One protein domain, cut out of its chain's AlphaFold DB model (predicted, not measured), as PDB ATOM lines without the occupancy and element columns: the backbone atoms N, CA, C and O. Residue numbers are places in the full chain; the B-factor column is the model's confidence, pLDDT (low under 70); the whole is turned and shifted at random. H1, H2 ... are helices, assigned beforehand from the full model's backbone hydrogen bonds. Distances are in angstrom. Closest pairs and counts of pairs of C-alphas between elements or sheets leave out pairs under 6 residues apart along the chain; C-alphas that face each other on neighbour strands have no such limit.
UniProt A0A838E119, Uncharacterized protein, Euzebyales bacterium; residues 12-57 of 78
ATOM      1  N   ALA A  12     -44.171 -28.469  12.803       93.12
ATOM      2  CA  ALA A  12     -42.786 -28.065  12.589       93.12
ATOM      3  C   ALA A  12     -42.700 -26.844  11.661       93.12
ATOM      4  O   ALA A  12     -41.981 -25.885  11.956       93.12
ATOM      5  N   GLN A  13     -43.484 -26.830  10.581       88.88
ATOM      6  CA  GLN A  13     -43.612 -25.705   9.656       88.88
ATOM      7  C   GLN A  13     -44.156 -24.464  10.365       88.88
ATOM      8  O   GLN A  13     -43.623 -23.363  10.197       88.88
ATOM      9  N   TYR A  14     -45.184 -24.630  11.201       88.94
ATOM     10  CA  TYR A  14     -45.736 -23.532  11.988       88.94
ATOM     11  C   TYR A  14     -44.728 -22.994  13.011       88.94
ATOM     12  O   TYR A  14     -44.546 -21.777  13.110       88.94
ATOM     13  N   ALA A  15     -44.023 -23.870  13.734       90.94
ATOM     14  CA  ALA A  15     -42.990 -23.474  14.690       90.94
ATOM     15  C   ALA A  15     -41.840 -22.719  14.007       90.94
ATOM     16  O   ALA A  15     -41.399 -21.674  14.499       90.94
ATOM     17  N   TRP A  16     -41.396 -23.196  12.843       93.06
ATOM     18  CA  TRP A  16     -40.372 -22.533  12.043       93.06
ATOM     19  C   TRP A  16     -40.828 -21.146  11.567       93.06
ATOM     20  O   TRP A  16     -40.101 -20.166  11.756       93.06
ATOM     21  N   LEU A  17     -42.052 -21.036  11.032       90.88
ATOM     22  CA  LEU A  17     -42.633 -19.761  10.596       90.88
ATOM     23  C   LEU A  17     -42.770 -18.776  11.756       90.88
ATOM     24  O   LEU A  17     -42.449 -17.599  11.604       90.88
ATOM     25  N   LYS A  18     -43.209 -19.250  12.924       90.88
ATOM     26  CA  LYS A  18     -43.355 -18.428  14.127       90.88
ATOM     27  C   LYS A  18     -42.007 -17.899  14.616       90.88
ATOM     28  O   LYS A  18     -41.907 -16.714  14.926       90.88
ATOM     29  N   ARG A  19     -40.966 -18.740  14.641       90.31
ATOM     30  CA  ARG A  19     -39.604 -18.328  15.016       90.31
ATOM     31  C   ARG A  19     -39.063 -17.267  14.059       90.31
ATOM     32  O   ARG A  19     -38.600 -16.224  14.504       90.31
ATOM     33  N   ARG A  20     -39.197 -17.495  12.751       86.94
ATOM     34  CA  ARG A  20     -38.712 -16.566  11.721       86.94
ATOM     35  C   ARG A  20     -39.505 -15.258  11.673       86.94
ATOM     36  O   ARG A  20     -38.935 -14.205  11.404       86.94
ATOM     37  N   ALA A  21     -40.801 -15.304  11.977       88.94
ATOM     38  CA  ALA A  21     -41.615 -14.107  12.149       88.94
ATOM     39  C   ALA A  21     -41.179 -13.294  13.375       88.94
ATOM     40  O   ALA A  21     -41.107 -12.078  13.275       88.94
ATOM     41  N   GLY A  22     -40.802 -13.935  14.487       82.38
ATOM     42  CA  GLY A  22     -40.285 -13.233  15.671       82.38
ATOM     43  C   GLY A  22     -39.106 -12.294  15.378       82.38
ATOM     44  O   GLY A  22     -38.986 -11.255  16.016       82.38
ATOM     45  N   GLU A  23     -38.288 -12.614  14.373       76.00
ATOM     46  CA  GLU A  23     -37.136 -11.805  13.945       76.00
ATOM     47  C   GLU A  23     -37.482 -10.756  12.871       76.00
ATOM     48  O   GLU A  23     -36.815  -9.728  12.774       76.00
ATOM     49  N   ARG A  24     -38.505 -11.007  12.040       73.00
ATOM     50  CA  ARG A  24     -38.824 -10.211  10.831       73.00
ATOM     51  C   ARG A  24     -40.208  -9.552  10.832       73.00
ATOM     52  O   ARG A  24     -40.597  -8.924   9.851       73.00
ATOM     53  N   GLY A  25     -40.970  -9.689  11.914       85.81
ATOM     54  CA  GLY A  25     -42.301  -9.107  12.085       85.81
ATOM     55  C   GLY A  25     -43.429 -10.143  12.085       85.81
ATOM     56  O   GLY A  25     -43.651 -10.843  13.067       85.81
ATOM     57  N   SER A  26     -44.231 -10.189  11.017       89.12
ATOM     58  CA  SER A  26     -45.458 -11.006  10.985       89.12
ATOM     59  C   SER A  26     -45.306 -12.271  10.140       89.12
ATOM     60  O   SER A  26     -44.662 -12.248   9.093       89.12
ATOM     61  N   ILE A  27     -45.982 -13.356  10.540       86.75
ATOM     62  CA  ILE A  27     -46.030 -14.617   9.773       86.75
ATOM     63  C   ILE A  27     -46.521 -14.370   8.339       86.75
ATOM     64  O   ILE A  27     -45.962 -14.916   7.394       86.75
ATOM     65  N   ALA A  28     -47.520 -13.502   8.156       86.19
ATOM     66  CA  ALA A  28     -48.030 -13.158   6.829       86.19
ATOM     67  C   ALA A  28     -46.973 -12.472   5.944       86.19
ATOM     68  O   ALA A  28     -46.936 -12.720   4.741       86.19
ATOM     69  N   GLY A  29     -46.111 -11.636   6.534       86.19
ATOM     70  CA  GLY A  29     -44.978 -11.026   5.836       86.19
ATOM     71  C   GLY A  29     -43.967 -12.074   5.377       86.19
ATOM     72  O   GLY A  29     -43.639 -12.121   4.196       86.19
ATOM     73  N   VAL A  30     -43.576 -12.982   6.276       89.31
ATOM     74  CA  VAL A  30     -42.640 -14.074   5.956       89.31
ATOM     75  C   VAL A  30     -43.198 -14.990   4.863       89.31
ATOM     76  O   VAL A  30     -42.492 -15.318   3.916       89.31
ATOM     77  N   VAL A  31     -44.477 -15.370   4.942       89.12
ATOM     78  CA  VAL A  31     -45.127 -16.184   3.900       89.12
ATOM     79  C   VAL A  31     -45.127 -15.459   2.553       89.12
ATOM     80  O   VAL A  31     -44.888 -16.086   1.525       89.12
ATOM     81  N   ARG A  32     -45.368 -14.143   2.537       87.00
ATOM     82  CA  ARG A  32     -45.336 -13.358   1.299       87.00
ATOM     83  C   ARG A  32     -43.943 -13.339   0.673       87.00
ATOM     84  O   ARG A  32     -43.844 -13.590  -0.521       87.00
ATOM     85  N   GLU A  33     -42.900 -13.112   1.468       88.12
ATOM     86  CA  GLU A  33     -41.506 -13.166   1.002       88.12
ATOM     87  C   GLU A  33     -41.172 -14.528   0.384       88.12
ATOM     88  O   GLU A  33     -40.654 -14.582  -0.726       88.12
ATOM     89  N   LEU A  34     -41.536 -15.623   1.059       88.12
ATOM     90  CA  LEU A  34     -41.288 -16.981   0.565       88.12
ATOM     91  C   LEU A  34     -42.013 -17.263  -0.755       88.12
ATOM     92  O   LEU A  34     -41.449 -17.876  -1.659       88.12
ATOM     93  N   VAL A  35     -43.261 -16.805  -0.886       86.19
ATOM     94  CA  VAL A  35     -44.030 -16.947  -2.131       86.19
ATOM     95  C   VAL A  35     -43.420 -16.110  -3.253       86.19
ATOM     96  O   VAL A  35     -43.346 -16.580  -4.389       86.19
ATOM     97  N   ASP A  36     -42.991 -14.884  -2.960       85.81
ATOM     98  CA  ASP A  36     -42.381 -14.000  -3.952       85.81
ATOM     99  C   ASP A  36     -41.011 -14.537  -4.407       85.81
ATOM    100  O   ASP A  36     -40.724 -14.524  -5.605       85.81
ATOM    101  N   GLU A  37     -40.218 -15.111  -3.499       83.69
ATOM    102  CA  GLU A  37     -38.952 -15.784  -3.809       83.69
ATOM    103  C   GLU A  37     -39.158 -17.063  -4.637       83.69
ATOM    104  O   GLU A  37     -38.485 -17.279  -5.642       83.69
ATOM    105  N   ALA A  38     -40.134 -17.899  -4.279       77.56
ATOM    106  CA  ALA A  38     -40.466 -19.077  -5.078       77.56
ATOM    107  C   ALA A  38     -40.940 -18.691  -6.491       77.56
ATOM    108  O   ALA A  38     -40.605 -19.353  -7.476       77.56
ATOM    109  N   ARG A  39     -41.697 -17.594  -6.619       77.69
ATOM    110  CA  ARG A  39     -42.135 -17.072  -7.921       77.69
ATOM    111  C   ARG A  39     -40.991 -16.501  -8.746       77.69
ATOM    112  O   ARG A  39     -41.017 -16.667  -9.964       77.69
ATOM    113  N   SER A  40     -40.034 -15.812  -8.128       77.56
ATOM    114  CA  SER A  40     -38.884 -15.264  -8.851       77.56
ATOM    115  C   SER A  40     -37.977 -16.380  -9.365       77.56
ATOM    116  O   SER A  40     -37.604 -16.340 -10.534       77.56
ATOM    117  N   ARG A  41     -37.728 -17.417  -8.555       74.44
ATOM    118  CA  ARG A  41     -36.995 -18.619  -8.983       74.44
ATOM    119  C   ARG A  41     -37.695 -19.333 -10.136       74.44
ATOM    120  O   ARG A  41     -37.092 -19.522 -11.180       74.44
ATOM    121  N   ARG A  42     -39.006 -19.581 -10.023       67.69
ATOM    122  CA  ARG A  42     -39.779 -20.220 -11.102       67.69
ATOM    123  C   ARG A  42     -39.748 -19.437 -12.418       67.69
ATOM    124  O   ARG A  42     -39.851 -20.038 -13.479       67.69
ATOM    125  N   ARG A  43     -39.659 -18.103 -12.372       62.06
ATOM    126  CA  ARG A  43     -39.479 -17.295 -13.590       62.06
ATOM    127  C   ARG A  43     -38.097 -17.491 -14.199       62.06
ATOM    128  O   ARG A  43     -38.022 -17.627 -15.408       62.06
ATOM    129  N   ALA A  44     -37.053 -17.544 -13.375       61.72
ATOM    130  CA  ALA A  44     -35.706 -17.837 -13.850       61.72
ATOM    131  C   ALA A  44     -35.630 -19.228 -14.506       61.72
ATOM    132  O   ALA A  44     -35.060 -19.354 -15.582       61.72
ATOM    133  N   ASP A  45     -36.293 -20.230 -13.922       59.75
ATOM    134  CA  ASP A  45     -36.323 -21.592 -14.472       59.75
ATOM    135  C   ASP A  45     -37.203 -21.700 -15.730       59.75
ATOM    136  O   ASP A  45     -36.933 -22.498 -16.616       59.75
ATOM    137  N   ALA A  46     -38.265 -20.896 -15.848       58.72
ATOM    138  CA  ALA A  46     -39.094 -20.859 -17.057       58.72
ATOM    139  C   ALA A  46     -38.363 -20.249 -18.269       58.72
ATOM    140  O   ALA A  46     -38.738 -20.535 -19.407       58.72
ATOM    141  N   ASP A  47     -37.332 -19.438 -18.024       60.22
ATOM    142  CA  ASP A  47     -36.421 -18.920 -19.046       60.22
ATOM    143  C   ASP A  47     -35.230 -19.868 -19.311       60.22
ATOM    144  O   ASP A  47     -34.395 -19.578 -20.173       60.22
ATOM    145  N   ASP A  48     -35.155 -21.018 -18.624       63.19
ATOM    146  CA  ASP A  48     -34.155 -22.051 -18.889       63.19
ATOM    147  C   ASP A  48     -34.455 -22.736 -20.243       63.19
ATOM    148  O   ASP A  48     -35.560 -23.265 -20.453       63.19
ATOM    149  N   PRO A  49     -33.490 -22.758 -21.184       65.00
ATOM    150  CA  PRO A  49     -33.634 -23.444 -22.464       65.00
ATOM    151  C   PRO A  49     -34.080 -24.909 -22.339       65.00
ATOM    152  O   PRO A  49     -34.835 -25.381 -23.190       65.00
ATOM    153  N   LEU A  50     -33.659 -25.614 -21.282       65.06
ATOM    154  CA  LEU A  50     -34.016 -27.008 -21.019       65.06
ATOM    155  C   LEU A  50     -35.492 -27.147 -20.634       65.06
ATOM    156  O   LEU A  50     -36.203 -27.983 -21.187       65.06
ATOM    157  N   VAL A  51     -35.982 -26.294 -19.733       64.50
ATOM    158  CA  VAL A  51     -37.390 -26.294 -19.307       64.50
ATOM    159  C   VAL A  51     -38.301 -25.918 -20.474       64.50
ATOM    160  O   VAL A  51     -39.349 -26.533 -20.672       64.50
ATOM    161  N   ARG A  52     -37.886 -24.955 -21.304       61.72
ATOM    162  CA  ARG A  52     -38.619 -24.585 -22.517       61.72
ATOM    163  C   ARG A  52     -38.688 -25.730 -23.527       61.72
ATOM    164  O   ARG A  52     -39.730 -25.891 -24.155       61.72
ATOM    165  N   HIS A  53     -37.620 -26.513 -23.676       62.34
ATOM    166  CA  HIS A  53     -37.601 -27.689 -24.549       62.34
ATOM    167  C   HIS A  53     -38.558 -28.778 -24.037       62.34
ATOM    168  O   HIS A  53     -39.422 -29.222 -24.788       62.34
ATOM    169  N   LEU A  54     -38.506 -29.091 -22.738       63.50
ATOM    170  CA  LEU A  54     -39.362 -30.097 -22.097       63.50
ATOM    171  C   LEU A  54     -40.855 -29.724 -22.064       63.50
ATOM    172  O   LEU A  54     -41.705 -30.608 -22.027       63.50
ATOM    173  N   LEU A  55     -41.197 -28.431 -22.058       64.69
ATOM    174  CA  LEU A  55     -42.591 -27.962 -22.076       64.69
ATOM    175  C   LEU A  55     -43.168 -27.775 -23.490       64.69
ATOM    176  O   LEU A  55     -44.389 -27.705 -23.630       64.69
ATOM    177  N   HIS A  56     -42.325 -27.643 -24.521       57.41
ATOM    178  CA  HIS A  56     -42.768 -27.478 -25.913       57.41
ATOM    179  C   HIS A  56     -42.790 -28.772 -26.721       57.41
ATOM    180  O   HIS A  56     -43.439 -28.800 -27.770       57.41
ATOM    181  N   GLU A  57     -42.107 -29.818 -26.269       44.66
ATOM    182  CA  GLU A  57     -42.198 -31.123 -26.903       44.66
ATOM    183  C   GLU A  57     -43.472 -31.827 -26.394       44.66
ATOM    184  O   GLU A  57     -43.625 -32.015 -25.184       44.66
TER     185      GLU A  57
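What this domain is: This is residues 12 to 57 of the 78 residues of an uncharacterized protein of Euzebyales bacterium (UniProt A0A838E119). One long helix, H2, makes the length of the printed part, with a shorter helix turned off about perpendicular to it at each end: H1 makes a corner with the first residues of H2, and the short H3 turns off just after its last. There is no core shared by the three helices, and most of H2, residues 32 to 45, stands free between the two ends. The printed part has 46 residues with three named helices, in the order H1, H2, H3, and no named strand; its class is all helix. It is extended, with a radius of gyration of the C-alphas of 15.5 A, and its outline is a rod spanning 45 by 18 by 12 A.

How they stand to each other: H1, residues 12 to 24, touches H2, residues 27 to 46. The closest C-alphas of the two are those of Ala 21 and Ile 27, 5.0 A apart. H2 touches H1 with residues 27 to 31 alone. The lines of H1 and H2 are about perpendicular, at 78 degrees. H3, residues 49 to 56, is close to H2 but not clearly touching it, with 2 pairs of C-alphas within 8 A. The closest C-alphas of H2 and H3 are those of Ala 46 and Arg 52, 6.6 A apart. The lines of H2 and H3 are about perpendicular, at 87 degrees. H1 and H3 are apart. In H2 and H3 every O i to N i+4 pair is within hydrogen-bond range; in H1 8 of 9 are.

Where its parts are: H1 runs from Ala 12, with its C-alpha at (-42.786, -28.065, 12.589), to Arg 24, and measures 18.4 A from first to last C-alpha. After a tight link of two residues, H2 begins at Ile 27, with its C-alpha at (-46.030, -14.617, 9.773), and ends at Ala 46; it is the longest helix, with 20 residues and 28.4 A from first to last C-alpha. A second tight link of two residues leads to H3, from Pro 49 to His 56, whose last C-alpha lies at (-42.768, -27.478, -25.913).

The domain as a whole: The two C-alphas farthest apart are those of Gly 22 and Glu 57, 46.2 A. The first and last printed C-alphas, those of Ala 12 and Glu 57, are 39.6 A apart. Residues 47 to 54, of which 49 to 54 belong to H3, also stand free. The printed part has no cut and no long link. The mean pLDDT of the printed part is 77.3; residues 42 to 57 are under 70, and the mean falls from 87 in H1 to 79 in H2 and 63 in H3.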